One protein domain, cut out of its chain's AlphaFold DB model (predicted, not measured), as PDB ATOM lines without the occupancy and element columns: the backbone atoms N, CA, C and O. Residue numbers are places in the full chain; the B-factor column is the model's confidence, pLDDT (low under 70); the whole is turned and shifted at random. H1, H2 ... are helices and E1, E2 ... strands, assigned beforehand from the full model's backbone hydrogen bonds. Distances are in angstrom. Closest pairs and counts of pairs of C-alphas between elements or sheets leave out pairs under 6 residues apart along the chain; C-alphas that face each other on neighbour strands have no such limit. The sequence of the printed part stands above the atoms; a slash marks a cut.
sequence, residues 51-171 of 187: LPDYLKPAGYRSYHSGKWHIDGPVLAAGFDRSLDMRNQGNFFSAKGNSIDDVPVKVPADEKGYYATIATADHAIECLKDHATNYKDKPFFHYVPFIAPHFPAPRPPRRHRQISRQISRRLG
ATOM      1  N   LEU A  51       1.745 137.413  31.867       98.19
ATOM      2  CA  LEU A  51       2.326 136.187  31.320       98.19
ATOM      3  C   LEU A  51       2.978 135.269  32.379       98.19
ATOM      4  O   LEU A  51       2.708 134.068  32.324       98.19
ATOM      5  N   PRO A  52       3.757 135.767  33.366       98.12
ATOM      6  CA  PRO A  52       4.316 134.917  34.420       98.12
ATOM      7  C   PRO A  52       3.273 134.096  35.195       98.12
ATOM      8  O   PRO A  52       3.521 132.927  35.488       98.12
ATOM      9  N   ASP A  53       2.085 134.653  35.460       97.19
ATOM     10  CA  ASP A  53       1.006 133.952  36.170       97.19
ATOM     11  C   ASP A  53       0.496 132.738  35.385       97.19
ATOM     12  O   ASP A  53       0.114 131.728  35.974       97.19
ATOM     13  N   TYR A  54       0.488 132.830  34.053       97.44
ATOM     14  CA  TYR A  54       0.079 131.734  33.172       97.44
ATOM     15  C   TYR A  54       1.181 130.690  32.987       97.44
ATOM     16  O   TYR A  54       0.884 129.511  32.805       97.44
ATOM     17  N   LEU A  55       2.448 131.104  33.045       98.31
ATOM     18  CA  LEU A  55       3.595 130.208  32.894       98.31
ATOM     19  C   LEU A  55       3.895 129.413  34.171       98.31
ATOM     20  O   LEU A  55       4.382 128.284  34.094       98.31
ATOM     21  N   LYS A  56       3.579 129.964  35.346       97.50
ATOM     22  CA  LYS A  56       3.864 129.329  36.639       97.50
ATOM     23  C   LYS A  56       3.236 127.928  36.791       97.50
ATOM     24  O   LYS A  56       3.973 127.013  37.162       97.50
ATOM     25  N   PRO A  57       1.950 127.681  36.453       97.75
ATOM     26  CA  PRO A  57       1.377 126.329  36.451       97.75
ATOM     27  C   PRO A  57       2.049 125.357  35.469       97.75
ATOM     28  O   PRO A  57       2.016 124.153  35.696       97.75
ATOM     29  N   ALA A  58       2.686 125.863  34.408       98.12
ATOM     30  CA  ALA A  58       3.450 125.062  33.449       98.12
ATOM     31  C   ALA A  58       4.891 124.761  33.918       98.12
ATOM     32  O   ALA A  58       5.704 124.260  33.144       98.12
ATOM     33  N   GLY A  59       5.230 125.072  35.174       97.94
ATOM     34  CA  GLY A  59       6.524 124.749  35.782       97.94
ATOM     35  C   GLY A  59       7.640 125.757  35.508       97.94
ATOM     36  O   GLY A  59       8.775 125.527  35.928       97.94
ATOM     37  N   TYR A  60       7.338 126.877  34.845       98.62
ATOM     38  CA  TYR A  60       8.321 127.924  34.575       98.62
ATOM     39  C   TYR A  60       8.715 128.672  35.844       98.62
ATOM     40  O   TYR A  60       7.868 129.015  36.669       98.62
ATOM     41  N   ARG A  61      10.001 129.021  35.928       98.38
ATOM     42  CA  ARG A  61      10.453 130.151  36.747       98.38
ATOM     43  C   ARG A  61      10.509 131.417  35.907       98.38
ATOM     44  O   ARG A  61      10.994 131.391  34.776       98.38
ATOM     45  N   SER A  62      10.026 132.521  36.454       98.69
ATOM     46  CA  SER A  62       9.949 133.798  35.746       98.69
ATOM     47  C   SER A  62      10.868 134.835  36.381       98.69
ATOM     48  O   SER A  62      10.815 135.076  37.583       98.69
ATOM     49  N   TYR A  63      11.682 135.501  35.568       98.75
ATOM     50  CA  TYR A  63      12.660 136.496  36.002       98.75
ATOM     51  C   TYR A  63      12.425 137.844  35.324       98.75
ATOM     52  O   TYR A  63      12.053 137.910  34.147       98.75
ATOM     53  N   HIS A  64      12.685 138.930  36.046       98.75
ATOM     54  CA  HIS A  64      12.618 140.294  35.524       98.75
ATOM     55  C   HIS A  64      13.923 141.047  35.789       98.75
ATOM     56  O   HIS A  64      14.446 141.041  36.899       98.75
ATOM     57  N   SER A  65      14.446 141.717  34.761       98.44
ATOM     58  CA  SER A  65      15.623 142.579  34.884       98.44
ATOM     59  C   SER A  65      15.437 143.855  34.072       98.44
ATOM     60  O   SER A  65      15.607 143.844  32.853       98.44
ATOM     61  N   GLY A  66      15.128 144.978  34.718       96.81
ATOM     62  CA  GLY A  66      15.115 146.288  34.070       96.81
ATOM     63  C   GLY A  66      13.924 147.150  34.469       96.81
ATOM     64  O   GLY A  66      13.419 147.089  35.577       96.81
ATOM     65  N   LYS A  67      13.453 148.012  33.572       95.69
ATOM     66  CA  LYS A  67      12.315 148.892  33.873       95.69
ATOM     67  C   LYS A  67      11.052 148.060  34.059       95.69
ATOM     68  O   LYS A  67      10.703 147.322  33.137       95.69
ATOM     69  N   TRP A  68      10.323 148.209  35.160       95.31
ATOM     70  CA  TRP A  68       9.008 147.579  35.285       95.31
ATOM     71  C   TRP A  68       7.937 148.381  34.533       95.31
ATOM     72  O   TRP A  68       7.637 148.098  33.370       95.31
ATOM     73  N   HIS A  69       7.464 149.467  35.148       93.25
ATOM     74  CA  HIS A  69       6.551 150.464  34.577       93.25
ATOM     75  C   HIS A  69       5.243 149.892  33.999       93.25
ATOM     76  O   HIS A  69       4.765 150.375  32.973       93.25
ATOM     77  N   ILE A  70       4.675 148.874  34.652       93.00
ATOM     78  CA  ILE A  70       3.305 148.403  34.410       93.00
ATOM     79  C   ILE A  70       2.438 148.841  35.587       93.00
ATOM     80  O   ILE A  70       1.829 149.896  35.485       93.00
ATOM     81  N   ASP A  71       2.447 148.122  36.706       91.19
ATOM     82  CA  ASP A  71       1.746 148.464  37.948       91.19
ATOM     83  C   ASP A  71       2.282 147.622  39.111       91.19
ATOM     84  O   ASP A  71       2.887 146.579  38.885       91.19
ATOM     85  N   GLY A  72       2.067 148.081  40.346       92.31
ATOM     86  CA  GLY A  72       2.333 147.298  41.556       92.31
ATOM     87  C   GLY A  72       3.779 146.794  41.744       92.31
ATOM     88  O   GLY A  72       4.696 147.210  41.025       92.31
ATOM     89  N   PRO A  73       3.988 145.934  42.758       95.00
ATOM     90  CA  PRO A  73       5.235 145.196  42.969       95.00
ATOM     91  C   PRO A  73       5.469 144.148  41.872       95.00
ATOM     92  O   PRO A  73       4.515 143.553  41.364       95.00
ATOM     93  N   VAL A  74       6.727 143.894  41.512       97.12
ATOM     94  CA  VAL A  74       7.072 142.980  40.411       97.12
ATOM     95  C   VAL A  74       6.857 141.521  40.807       97.12
ATOM     96  O   VAL A  74       6.389 140.727  39.993       97.12
ATOM     97  N   LEU A  75       7.146 141.144  42.055       97.38
ATOM     98  CA  LEU A  75       6.955 139.763  42.508       97.38
ATOM     99  C   LEU A  75       5.464 139.406  42.588       97.38
ATOM    100  O   LEU A  75       5.061 138.301  42.227       97.38
ATOM    101  N   ALA A  76       4.622 140.375  42.960       95.25
ATOM    102  CA  ALA A  76       3.166 140.223  42.951       95.25
ATOM    103  C   ALA A  76       2.582 140.030  41.536       95.25
ATOM    104  O   ALA A  76       1.462 139.548  41.400       95.25
ATOM    105  N   ALA A  77       3.339 140.374  40.488       95.38
ATOM    106  CA  ALA A  77       2.999 140.129  39.086       95.38
ATOM    107  C   ALA A  77       3.442 138.741  38.567       95.38
ATOM    108  O   ALA A  77       3.395 138.492  37.360       95.38
ATOM    109  N   GLY A  78       3.898 137.856  39.462       96.31
ATOM    110  CA  GLY A  78       4.197 136.454  39.162       96.31
ATOM    111  C   GLY A  78       5.669 136.150  38.867       96.31
ATOM    112  O   GLY A  78       5.984 135.026  38.478       96.31
ATOM    113  N   PHE A  79       6.577 137.113  39.049       98.38
ATOM    114  CA  PHE A  79       8.022 136.893  38.918       98.38
ATOM    115  C   PHE A  79       8.634 136.327  40.209       98.38
ATOM    116  O   PHE A  79       8.241 136.704  41.308       98.38
ATOM    117  N   ASP A  80       9.627 135.446  40.073       98.25
ATOM    118  CA  ASP A  80      10.362 134.832  41.186       98.25
ATOM    119  C   ASP A  80      11.571 135.664  41.642       98.25
ATOM    120  O   ASP A  80      11.962 135.592  42.805       98.25
ATOM    121  N   ARG A  81      12.193 136.406  40.716       98.31
ATOM    122  CA  ARG A  81      13.251 137.393  40.992       98.31
ATOM    123  C   ARG A  81      13.037 138.630  40.133       98.31
ATOM    124  O   ARG A  81      12.615 138.509  38.975       98.31
ATOM    125  N   SER A  82      13.361 139.801  40.662       98.38
ATOM    126  CA  SER A  82      13.176 141.067  39.960       98.38
ATOM    127  C   SER A  82      14.276 142.087  40.239       98.38
ATOM    128  O   SER A  82      14.813 142.186  41.336       98.38
ATOM    129  N   LEU A  83      14.557 142.908  39.230       97.94
ATOM    130  CA  LEU A  83      15.262 144.176  39.374       97.94
ATOM    131  C   LEU A  83      14.416 145.254  38.701       97.94
ATOM    132  O   LEU A  83      14.386 145.300  37.472       97.94
ATOM    133  N   ASP A  84      13.779 146.135  39.477       97.00
ATOM    134  CA  ASP A  84      13.027 147.284  38.956       97.00
ATOM    135  C   ASP A  84      13.921 148.528  38.851       97.00
ATOM    136  O   ASP A  84      14.333 149.127  39.847       97.00
ATOM    137  N   MET A  85      14.213 148.929  37.613       94.50
ATOM    138  CA  MET A  85      14.907 150.173  37.281       94.50
ATOM    139  C   MET A  85      13.937 151.355  37.203       94.50
ATOM    140  O   MET A  85      13.155 151.484  36.253       94.50
ATOM    141  N   ARG A  86      14.066 152.287  38.153       89.75
ATOM    142  CA  ARG A  86      13.268 153.523  38.265       89.75
ATOM    143  C   ARG A  86      14.045 154.806  38.007       89.75
ATOM    144  O   ARG A  86      13.443 155.869  37.879       89.75
ATOM    145  N   ASN A  87      15.355 154.706  37.851       80.81
ATOM    146  CA  ASN A  87      16.304 155.778  37.542       80.81
ATOM    147  C   ASN A  87      16.178 156.353  36.109       80.81
ATOM    148  O   ASN A  87      17.181 156.619  35.440       80.81
ATOM    149  N   GLN A  88      14.950 156.554  35.618       71.62
ATOM    150  CA  GLN A  88      14.670 157.112  34.293       71.62
ATOM    151  C   GLN A  88      15.469 158.402  34.081       71.62
ATOM    152  O   GLN A  88      15.365 159.348  34.859       71.62
ATOM    153  N   GLY A  89      16.295 158.419  33.038       71.12
ATOM    154  CA  GLY A  89      17.109 159.577  32.698       71.12
ATOM    155  C   GLY A  89      18.409 159.764  33.492       71.12
ATOM    156  O   GLY A  89      19.213 160.618  33.124       71.12
ATOM    157  N   ASN A  90      18.675 158.945  34.516       83.00
ATOM    158  CA  ASN A  90      19.967 158.897  35.201       83.00
ATOM    159  C   ASN A  90      20.545 157.476  35.214       83.00
ATOM    160  O   ASN A  90      20.408 156.714  36.169       83.00
ATOM    161  N   PHE A  91      21.284 157.147  34.159       85.38
ATOM    162  CA  PHE A  91      21.909 155.836  33.994       85.38
ATOM    163  C   PHE A  91      23.044 155.543  34.984       85.38
ATOM    164  O   PHE A  91      23.506 154.408  35.028       85.38
ATOM    165  N   PHE A  92      23.522 156.533  35.740       87.88
ATOM    166  CA  PHE A  92      24.708 156.415  36.597       87.88
ATOM    167  C   PHE A  92      24.374 156.326  38.085       87.88
ATOM    168  O   PHE A  92      25.284 156.408  38.900       87.88
ATOM    169  N   SER A  93      23.095 156.166  38.430       87.94
ATOM    170  CA  SER A  93      22.668 155.992  39.813       87.94
ATOM    171  C   SER A  93      21.700 154.825  39.966       87.94
ATOM    172  O   SER A  93      20.817 154.632  39.128       87.94
ATOM    173  N   ALA A  94      21.855 154.058  41.038       89.50
ATOM    174  CA  ALA A  94      20.952 153.023  41.506       89.50
ATOM    175  C   ALA A  94      19.767 153.586  42.313       89.50
ATOM    176  O   ALA A  94      18.890 152.831  42.736       89.50
ATOM    177  N   LYS A  95      19.731 154.904  42.556       90.75
ATOM    178  CA  LYS A  95      18.708 155.542  43.387       90.75
ATOM    179  C   LYS A  95      17.291 155.235  42.897       90.75
ATOM    180  O   LYS A  95      16.950 155.487  41.743       90.75
ATOM    181  N   GLY A  96      16.461 154.751  43.821       91.12
ATOM    182  CA  GLY A  96      15.049 154.433  43.593       91.12
ATOM    183  C   GLY A  96      14.793 153.057  42.975       91.12
ATOM    184  O   GLY A  96      13.632 152.694  42.809       91.12
ATOM    185  N   ASN A  97      15.840 152.302  42.647       94.88
ATOM    186  CA  ASN A  97      15.706 150.942  42.140       94.88
ATOM    187  C   ASN A  97      15.411 149.959  43.277       94.88
ATOM    188  O   ASN A  97      15.744 150.226  44.434       94.88
ATOM    189  N   SER A  98      14.841 148.807  42.943       97.12
ATOM    190  CA  SER A  98      14.592 147.716  43.890       97.12
ATOM    191  C   SER A  98      15.009 146.369  43.313       97.12
ATOM    192  O   SER A  98      14.886 146.154  42.108       97.12
ATOM    193  N   ILE A  99      15.494 145.479  44.176       97.50
ATOM    194  CA  ILE A  99      15.728 144.063  43.877       97.50
ATOM    195  C   ILE A  99      14.726 143.268  44.699       97.50
ATOM    196  O   ILE A  99      14.629 143.495  45.902       97.50
ATOM    197  N   ASP A 100      13.977 142.377  44.057       97.56
ATOM    198  CA  ASP A 100      12.974 141.531  44.708       97.56
ATOM    199  C   ASP A 100      11.982 142.359  45.552       97.56
ATOM    200  O   ASP A 100      11.669 142.041  46.694       97.56
ATOM    201  N   ASP A 101      11.532 143.484  44.978       96.81
ATOM    202  CA  ASP A 101      10.678 144.514  45.600       96.81
ATOM    203  C   ASP A 101      11.261 145.200  46.861       96.81
ATOM    204  O   ASP A 101      10.596 146.028  47.490       96.81
ATOM    205  N   VAL A 102      12.538 144.965  47.180       96.88
ATOM    206  CA  VAL A 102      13.279 145.639  48.256       96.88
ATOM    207  C   VAL A 102      14.127 146.784  47.687       96.88
ATOM    208  O   VAL A 102      14.914 146.562  46.763       96.88
ATOM    209  N   PRO A 103      14.021 148.023  48.211       96.00
ATOM    210  CA  PRO A 103      14.835 149.145  47.746       96.00
ATOM    211  C   PRO A 103      16.340 148.859  47.811       96.00
ATOM    212  O   PRO A 103      16.869 148.447  48.843       96.00
ATOM    213  N   VAL A 104      17.048 149.135  46.715       93.25
ATOM    214  CA  VAL A 104      18.506 148.995  46.653       93.25
ATOM    215  C   VAL A 104      19.153 150.032  47.564       93.25
ATOM    216  O   VAL A 104      18.920 151.237  47.435       93.25
ATOM    217  N   LYS A 105      20.035 149.568  48.455       89.88
ATOM    218  CA  LYS A 105      20.918 150.454  49.214       89.88
ATOM    219  C   LYS A 105      21.945 151.059  48.263       89.88
ATOM    220  O   LYS A 105      22.835 150.366  47.775       89.88
ATOM    221  N   VAL A 106      21.816 152.357  48.009       86.75
ATOM    222  CA  VAL A 106      22.724 153.094  47.127       86.75
ATOM    223  C   VAL A 106      24.099 153.222  47.800       86.75
ATOM    224  O   VAL A 106      24.167 153.763  48.908       86.75
ATOM    225  N   PRO A 107      25.191 152.730  47.182       81.50
ATOM    226  CA  PRO A 107      26.542 152.945  47.690       81.50
ATOM    227  C   PRO A 107      26.892 154.436  47.745       81.50
ATOM    228  O   PRO A 107      26.417 155.218  46.925       81.50
ATOM    229  N   ALA A 108      27.755 154.831  48.686       79.44
ATOM    230  CA  ALA A 108      28.197 156.223  48.812       79.44
ATOM    231  C   ALA A 108      28.937 156.718  47.553       79.44
ATOM    232  O   ALA A 108      28.826 157.889  47.190       79.44
ATOM    233  N   ASP A 109      29.655 155.827  46.861       79.75
ATOM    234  CA  ASP A 109      30.286 156.083  45.576       79.75
ATOM    235  C   ASP A 109      29.720 155.172  44.474       79.75
ATOM    236  O   ASP A 109      30.091 154.019  44.294       79.75
ATOM    237  N   GLU A 110      28.850 155.716  43.628       83.00
ATOM    238  CA  GLU A 110      28.281 154.990  42.477       83.00
ATOM    239  C   GLU A 110      29.270 154.896  41.290       83.00
ATOM    240  O   GLU A 110      28.902 154.895  40.110       83.00
ATOM    241  N   LYS A 111      30.576 154.856  41.587       81.81
ATOM    242  CA  LYS A 111      31.642 154.788  40.585       81.81
ATOM    243  C   LYS A 111      31.546 153.469  39.822       81.81
ATOM    244  O   LYS A 111      31.701 152.392  40.376       81.81
ATOM    245  N   GLY A 112      31.340 153.566  38.509       80.81
ATOM    246  CA  GLY A 112      31.231 152.393  37.634       80.81
ATOM    247  C   GLY A 112      29.832 151.778  37.579       80.81
ATOM    248  O   GLY A 112      29.641 150.813  36.835       80.81
ATOM    249  N   TYR A 113      28.853 152.354  38.288       87.06
ATOM    250  CA  TYR A 113      27.458 152.001  38.084       87.06
ATOM    251  C   TYR A 113      26.991 152.499  36.714       87.06
ATOM    252  O   TYR A 113      27.152 153.668  36.347       87.06
ATOM    253  N   TYR A 114      26.379 151.594  35.960       89.38
ATOM    254  CA  TYR A 114      25.672 151.929  34.738       89.38
ATOM    255  C   TYR A 114      24.449 151.029  34.617       89.38
ATOM    256  O   TYR A 114      24.580 149.808  34.587       89.38
ATOM    257  N   ALA A 115      23.263 151.624  34.533       90.62
ATOM    258  CA  ALA A 115      21.991 150.910  34.622       90.62
ATOM    259  C   ALA A 115      21.846 149.776  33.593       90.62
ATOM    260  O   ALA A 115      21.304 148.722  33.916       90.62
ATOM    261  N   THR A 116      22.365 149.949  32.372       90.75
ATOM    262  CA  THR A 116      22.360 148.891  31.345       90.75
ATOM    263  C   THR A 116      23.226 147.700  31.756       90.75
ATOM    264  O   THR A 116      22.817 146.560  31.562       90.75
ATOM    265  N   ILE A 117      24.396 147.957  32.352       91.31
ATOM    266  CA  ILE A 117      25.285 146.900  32.849       91.31
ATOM    267  C   ILE A 117      24.652 146.225  34.064       91.31
ATOM    268  O   ILE A 117      24.581 145.008  34.084       91.31
ATOM    269  N   ALA A 118      24.109 146.991  35.012       93.25
ATOM    270  CA  ALA A 118      23.411 146.436  36.174       93.25
ATOM    271  C   ALA A 118      22.216 145.551  35.767       93.25
ATOM    272  O   ALA A 118      22.022 144.476  36.323       93.25
ATOM    273  N   THR A 119      21.457 145.967  34.746       95.56
ATOM    274  CA  THR A 119      20.346 145.180  34.185       95.56
ATOM    275  C   THR A 119      20.832 143.845  33.614       95.56
ATOM    276  O   THR A 119      20.238 142.804  33.889       95.56
ATOM    277  N   ALA A 120      21.918 143.867  32.834       96.19
ATOM    278  CA  ALA A 120      22.505 142.657  32.265       96.19
ATOM    279  C   ALA A 120      23.130 141.754  33.342       96.19
ATOM    280  O   ALA A 120      22.937 140.544  33.298       96.19
ATOM    281  N   ASP A 121      23.825 142.333  34.324       96.12
ATOM    282  CA  ASP A 121      24.458 141.604  35.426       96.12
ATOM    283  C   ASP A 121      23.412 140.862  36.262       96.12
ATOM    284  O   ASP A 121      23.552 139.659  36.473       96.12
ATOM    285  N   HIS A 122      22.312 141.528  36.631       98.06
ATOM    286  CA  HIS A 122      21.196 140.874  37.318       98.06
ATOM    287  C   HIS A 122      20.555 139.778  36.460       98.06
ATOM    288  O   HIS A 122      20.193 138.714  36.963       98.06
ATOM    289  N   ALA A 123      20.425 140.003  35.146       98.50
ATOM    290  CA  ALA A 123      19.891 138.976  34.265       98.50
ATOM    291  C   ALA A 123      20.779 137.717  34.239       98.50
ATOM    292  O   ALA A 123      20.284 136.601  34.378       98.50
ATOM    293  N   ILE A 124      22.095 137.901  34.131       98.38
ATOM    294  CA  ILE A 124      23.077 136.813  34.171       98.38
ATOM    295  C   ILE A 124      23.065 136.111  35.533       98.38
ATOM    296  O   ILE A 124      23.161 134.887  35.579       98.38
ATOM    297  N   GLU A 125      22.938 136.852  36.635       98.38
ATOM    298  CA  GLU A 125      22.824 136.285  37.982       98.38
ATOM    299  C   GLU A 125      21.609 135.358  38.099       98.38
ATOM    300  O   GLU A 125      21.766 134.213  38.523       98.38
ATOM    301  N   CYS A 126      20.430 135.795  37.636       98.50
ATOM    302  CA  CYS A 126      19.226 134.961  37.622       98.50
ATOM    303  C   CYS A 126      19.439 133.664  36.829       98.50
ATOM    304  O   CYS A 126      19.015 132.600  37.264       98.50
ATOM    305  N   LEU A 127      20.118 133.733  35.678       98.38
ATOM    306  CA  LEU A 127      20.396 132.552  34.855       98.38
ATOM    307  C   LEU A 127      21.421 131.608  35.501       98.38
ATOM    308  O   LEU A 127      21.279 130.393  35.391       98.38
ATOM    309  N   LYS A 128      22.433 132.139  36.197       98.44
ATOM    310  CA  LYS A 128      23.403 131.328  36.956       98.44
ATOM    311  C   LYS A 128      22.741 130.616  38.133       98.44
ATOM    312  O   LYS A 128      22.981 129.426  38.334       98.44
ATOM    313  N   ASP A 129      21.898 131.329  38.876       98.25
ATOM    314  CA  ASP A 129      21.069 130.751  39.934       98.25
ATOM    315  C   ASP A 129      20.148 129.664  39.367       98.25
ATOM    316  O   ASP A 129      20.122 128.548  39.876       98.25
ATOM    317  N   HIS A 130      19.478 129.944  38.244       98.50
ATOM    318  CA  HIS A 130      18.624 128.978  37.561       98.50
ATOM    319  C   HIS A 130      19.379 127.708  37.156       98.50
ATOM    320  O   HIS A 130      18.935 126.606  37.463       98.50
ATOM    321  N   ALA A 131      20.547 127.846  36.527       98.12
ATOM    322  CA  ALA A 131      21.370 126.711  36.121       98.12
ATOM    323  C   ALA A 131      21.887 125.886  37.313       98.12
ATOM    324  O   ALA A 131      22.076 124.679  37.185       98.12
ATOM    325  N   THR A 132      22.104 126.520  38.468       98.38
ATOM    326  CA  THR A 132      22.599 125.845  39.677       98.38
ATOM    327  C   THR A 132      21.473 125.142  40.432       98.38
ATOM    328  O   THR A 132      21.610 123.982  40.810       98.38
ATOM    329  N   ASN A 133      20.347 125.831  40.628       98.25
ATOM    330  CA  ASN A 133      19.309 125.432  41.580       98.25
ATOM    331  C   ASN A 133      18.028 124.902  40.915       98.25
ATOM    332  O   ASN A 133      17.207 124.272  41.579       98.25
ATOM    333  N   TYR A 134      17.834 125.147  39.616       97.69
ATOM    334  CA  TYR A 134      16.571 124.885  38.915       97.69
ATOM    335  C   TYR A 134      16.761 124.341  37.491       97.69
ATOM    336  O   TYR A 134      15.860 124.486  36.672       97.69
ATOM    337  N   LYS A 135      17.898 123.694  37.204       96.88
ATOM    338  CA  LYS A 135      18.309 123.245  35.857       96.88
ATOM    339  C   LYS A 135      17.260 122.436  35.076       96.88
ATOM    340  O   LYS A 135      17.272 122.461  33.852       96.88
ATOM    341  N   ASP A 136      16.385 121.718  35.781       97.81
ATOM    342  CA  ASP A 136      15.372 120.832  35.194       97.81
ATOM    343  C   ASP A 136      14.028 121.549  34.949       97.81
ATOM    344  O   ASP A 136      13.065 120.938  34.488       97.81
ATOM    345  N   LYS A 137      13.933 122.847  35.270       98.06
ATOM    346  CA  LYS A 137      12.745 123.679  35.040       98.06
ATOM    347  C   LYS A 137      12.976 124.616  33.853       98.06
ATOM    348  O   LYS A 137      14.089 125.083  33.659       98.06
ATOM    349  N   PRO A 138      11.942 124.951  33.068       98.50
ATOM    350  CA  PRO A 138      12.060 126.009  32.074       98.50
ATOM    351  C   PRO A 138      12.085 127.395  32.739       98.50
ATOM    352  O   PRO A 138      11.627 127.575  33.874       98.50
ATOM    353  N   PHE A 139      12.579 128.402  32.012       98.44
ATOM    354  CA  PHE A 139      12.542 129.793  32.459       98.44
ATOM    355  C   PHE A 139      11.917 130.739  31.434       98.44
ATOM    356  O   PHE A 139      11.978 130.529  30.223       98.44
ATOM    357  N   PHE A 140      11.350 131.828  31.948       98.62
ATOM    358  CA  PHE A 140      10.975 133.018  31.195       98.62
ATOM    359  C   PHE A 140      11.722 134.214  31.781       98.62
ATOM    360  O   PHE A 140      11.685 134.434  32.987       98.62
ATOM    361  N   HIS A 141      12.402 135.003  30.948       98.69
ATOM    362  CA  HIS A 141      13.141 136.178  31.416       98.69
ATOM    363  C   HIS A 141      12.738 137.420  30.641       98.69
ATOM    364  O   HIS A 141      13.018 137.553  29.451       98.69
ATOM    365  N   TYR A 142      12.112 138.365  31.333       98.56
ATOM    366  CA  TYR A 142      11.786 139.668  30.782       98.56
ATOM    367  C   TYR A 142      12.901 140.678  31.091       98.56
ATOM    368  O   TYR A 142      13.087 141.066  32.245       98.56
ATOM    369  N   VAL A 143      13.634 141.126  30.059       98.06
ATOM    370  CA  VAL A 143      14.798 142.034  30.195       98.06
ATOM    371  C   VAL A 143      14.554 143.406  29.532       98.06
ATOM    372  O   VAL A 143      15.115 143.715  28.477       98.06
ATOM    373  N   PRO A 144      13.676 144.257  30.091       95.69
ATOM    374  CA  PRO A 144      13.368 145.565  29.521       95.69
ATOM    375  C   PRO A 144      14.385 146.644  29.923       95.69
ATOM    376  O   PRO A 144      14.189 147.373  30.900       95.69
ATOM    377  N   PHE A 145      15.442 146.821  29.130       93.31
ATOM    378  CA  PHE A 145      16.413 147.899  29.343       93.31
ATOM    379  C   PHE A 145      15.762 149.294  29.413       93.31
ATOM    380  O   PHE A 145      14.780 149.590  28.729       93.31
ATOM    381  N   ILE A 146      16.348 150.179  30.227       87.25
ATOM    382  CA  ILE A 146      15.996 151.607  30.225       87.25
ATOM    383  C   ILE A 146      16.677 152.378  29.087       87.25
ATOM    384  O   ILE A 146      16.217 153.456  28.731       87.25
ATOM    385  N   ALA A 147      17.778 151.881  28.521       84.06
ATOM    386  CA  ALA A 147      18.464 152.559  27.422       84.06
ATOM    387  C   ALA A 147      17.648 152.453  26.122       84.06
ATOM    388  O   ALA A 147      17.073 151.393  25.875       84.06
ATOM    389  N   PRO A 148      17.600 153.496  25.268       78.50
ATOM    390  CA  PRO A 148      18.242 154.812  25.370       78.50
ATOM    391  C   PRO A 148      17.290 155.912  25.894       78.50
ATOM    392  O   PRO A 148      17.317 157.032  25.391       78.50
ATOM    393  N   HIS A 149      16.408 155.610  26.859       72.50
ATOM    394  CA  HIS A 149      15.396 156.562  27.334       72.50
ATOM    395  C   HIS A 149      16.014 157.904  27.742       72.50
ATOM    396  O   HIS A 149      17.009 157.950  28.466       72.50
ATOM    397  N   PHE A 150      15.402 158.995  27.283       56.81
ATOM    398  CA  PHE A 150      15.902 160.344  27.514       56.81
ATOM    399  C   PHE A 150      15.873 160.754  28.999       56.81
ATOM    400  O   PHE A 150      15.041 160.230  29.753       56.81
ATOM    401  N   PRO A 151      16.745 161.705  29.402       54.81
ATOM    402  CA  PRO A 151      17.798 162.326  28.595       54.81
ATOM    403  C   PRO A 151      18.947 161.358  28.281       54.81
ATOM    404  O   PRO A 151      19.432 160.632  29.148       54.81
ATOM    405  N   ALA A 152      19.401 161.362  27.024       51.94
ATOM    406  CA  ALA A 152      20.611 160.649  26.638       51.94
ATOM    407  C   ALA A 152      21.806 161.242  27.408       51.94
ATOM    408  O   ALA A 152      21.901 162.469  27.521       51.94
ATOM    409  N   PRO A 153      22.746 160.428  27.921       51.03
ATOM    410  CA  PRO A 153      23.947 160.956  28.552       51.03
ATOM    411  C   PRO A 153      24.726 161.852  27.575       51.03
ATOM    412  O   PRO A 153      25.362 161.346  26.652       51.03
ATOM    413  N   ARG A 154      24.726 163.174  27.783       45.72
ATOM    414  CA  ARG A 154      25.705 164.094  27.180       45.72
ATOM    415  C   ARG A 154      26.672 164.510  28.290       45.72
ATOM    416  O   ARG A 154      26.347 165.377  29.095       45.72
ATOM    417  N   PRO A 155      27.788 163.773  28.457       47.66
ATOM    418  CA  PRO A 155      29.094 164.352  28.116       47.66
ATOM    419  C   PRO A 155      30.113 163.332  27.539       47.66
ATOM    420  O   PRO A 155      30.060 162.139  27.855       47.66
ATOM    421  N   PRO A 156      31.127 163.788  26.769       51.81
ATOM    422  CA  PRO A 156      32.114 162.926  26.092       51.81
ATOM    423  C   PRO A 156      32.978 162.061  27.031       51.81
ATOM    424  O   PRO A 156      33.544 161.053  26.604       51.81
ATOM    425  N   ARG A 157      33.073 162.403  28.326       49.69
ATOM    426  CA  ARG A 157      33.904 161.666  29.295       49.69
ATOM    427  C   ARG A 157      33.291 160.342  29.777       49.69
ATOM    428  O   ARG A 157      34.042 159.394  29.988       49.69
ATOM    429  N   ARG A 158      31.960 160.231  29.907       55.69
ATOM    430  CA  ARG A 158      31.314 159.012  30.451       55.69
ATOM    431  C   ARG A 158      31.084 157.919  29.402       55.69
ATOM    432  O   ARG A 158      31.189 156.744  29.733       55.69
ATOM    433  N   HIS A 159      30.890 158.285  28.132       59.12
ATOM    434  CA  HIS A 159      30.807 157.323  27.016       59.12
ATOM    435  C   HIS A 159      32.075 156.478  26.894       59.12
ATOM    436  O   HIS A 159      32.005 155.256  26.831       59.12
ATOM    437  N   ARG A 160      33.256 157.109  26.972       60.38
ATOM    438  CA  ARG A 160      34.540 156.387  26.952       60.38
ATOM    439  C   ARG A 160      34.695 155.423  28.128       60.38
ATOM    440  O   ARG A 160      35.326 154.384  27.966       60.38
ATOM    441  N   GLN A 161      34.151 155.754  29.299       61.28
ATOM    442  CA  GLN A 161      34.197 154.878  30.471       61.28
ATOM    443  C   GLN A 161      33.306 153.646  30.278       61.28
ATOM    444  O   GLN A 161      33.766 152.538  30.538       61.28
ATOM    445  N   ILE A 162      32.096 153.828  29.738       67.81
ATOM    446  CA  ILE A 162      31.178 152.729  29.401       67.81
ATOM    447  C   ILE A 162      31.800 151.825  28.330       67.81
ATOM    448  O   ILE A 162      31.910 150.621  28.550       67.81
ATOM    449  N   SER A 163      32.300 152.389  27.221       64.12
ATOM    450  CA  SER A 163      32.975 151.606  26.173       64.12
ATOM    451  C   SER A 163      34.171 150.831  26.728       64.12
ATOM    452  O   SER A 163      34.336 149.661  26.412       64.12
ATOM    453  N   ARG A 164      34.985 151.440  27.604       65.62
ATOM    454  CA  ARG A 164      36.110 150.753  28.264       65.62
ATOM    455  C   ARG A 164      35.650 149.631  29.195       65.62
ATOM    456  O   ARG A 164      36.308 148.597  29.241       65.62
ATOM    457  N   GLN A 165      34.564 149.823  29.941       66.56
ATOM    458  CA  GLN A 165      34.019 148.811  30.850       66.56
ATOM    459  C   GLN A 165      33.469 147.608  30.076       66.56
ATOM    460  O   GLN A 165      33.778 146.472  30.426       66.56
ATOM    461  N   ILE A 166      32.730 147.860  28.992       70.62
ATOM    462  CA  ILE A 166      32.233 146.823  28.079       70.62
ATOM    463  C   ILE A 166      33.409 146.066  27.454       70.62
ATOM    464  O   ILE A 166      33.468 144.845  27.522       70.62
ATOM    465  N   SER A 167      34.402 146.784  26.938       68.50
ATOM    466  CA  SER A 167      35.603 146.204  26.339       68.50
ATOM    467  C   SER A 167      36.429 145.333  27.265       68.50
ATOM    468  O   SER A 167      36.821 144.236  26.879       68.50
ATOM    469  N   ARG A 168      36.655 145.785  28.504       70.75
ATOM    470  CA  ARG A 168      37.340 144.975  29.520       70.75
ATOM    471  C   ARG A 168      36.598 143.669  29.792       70.75
ATOM    472  O   ARG A 168      37.245 142.649  29.983       70.75
ATOM    473  N   ARG A 169      35.264 143.698  29.796       67.56
ATOM    474  CA  ARG A 169      34.431 142.512  30.037       67.56
ATOM    475  C   ARG A 169      34.367 141.571  28.835       67.56
ATOM    476  O   ARG A 169      34.328 140.366  29.026       67.56
ATOM    477  N   LEU A 170      34.374 142.111  27.618       69.06
ATOM    478  CA  LEU A 170      34.326 141.335  26.375       69.06
ATOM    479  C   LEU A 170      35.712 140.903  25.863       69.06
ATOM    480  O   LEU A 170      35.798 140.330  24.781       69.06
ATOM    481  N   GLY A 171      36.802 141.242  26.564       62.78
ATOM    482  CA  GLY A 171      38.169 141.004  26.081       62.78
ATOM    483  C   GLY A 171      38.470 141.669  24.729       62.78
ATOM    484  O   GLY A 171      39.344 141.219  24.000       62.78
TER     485      GLY A 171
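What this domain is: This is residues 51 to 171 of the 187 residues of the protein "Sulfatase domain-containing protein" of Opitutae bacterium (UniProt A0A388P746). A small sheet of three parallel strands, in the order E2, E1, E3, has long H2 over one face and short H1 over the other; H3 lies off the sheet. The printed part has 121 residues, running H1, E1, E2, H2, E3, H3, mixed in class, with under half in named elements. It is compact, with a radius of gyration of the C-alphas of 15.5 A, spanning 49 by 35 by 25 A.

How they stand to each other: H1, residues 51 to 58, is on the sheet; its closest C-alpha pair with E1, residues 61 to 66, is Pro 52 and Ser 62, 5.9 A. E1 neighbours E2, residues 81 to 84 (N 66 and O 83, 2.9 A), and E3, residues 139 to 142 (N 63 and O 140, 2.8 A), within hydrogen-bond range. H2, residues 115 to 133, is on the opposite face from H1, along E1 at 6 degrees on the local plane; the closest C-alphas, Gly 66 and Thr 119, are 5.3 A apart. E2, H2, E3 form a split strand-helix-strand unit, E1 between its strands, with a right-handed crossover. H3, residues 156 to 170, is apart from H2, only just, at 8.4 A. Every O i to N i+4 pair is within range in H2, 2 of 4 in H1, 9 of 11 in H3.

Where its parts are: C-alpha 51 begins H1 at (2.326, 136.187, 31.320); C-alpha 170 ends H3 at (34.326, 141.335, 26.375). H2 is 26.5 A long, H3 21.7 A, from first to last C-alpha.

The domain as a whole: The printed part has no cut. The links E1 to E2, E2 to H2 and E3 to H3 are long. Residues 150 to 165, 167 and 169 to 171 have pLDDT under 70.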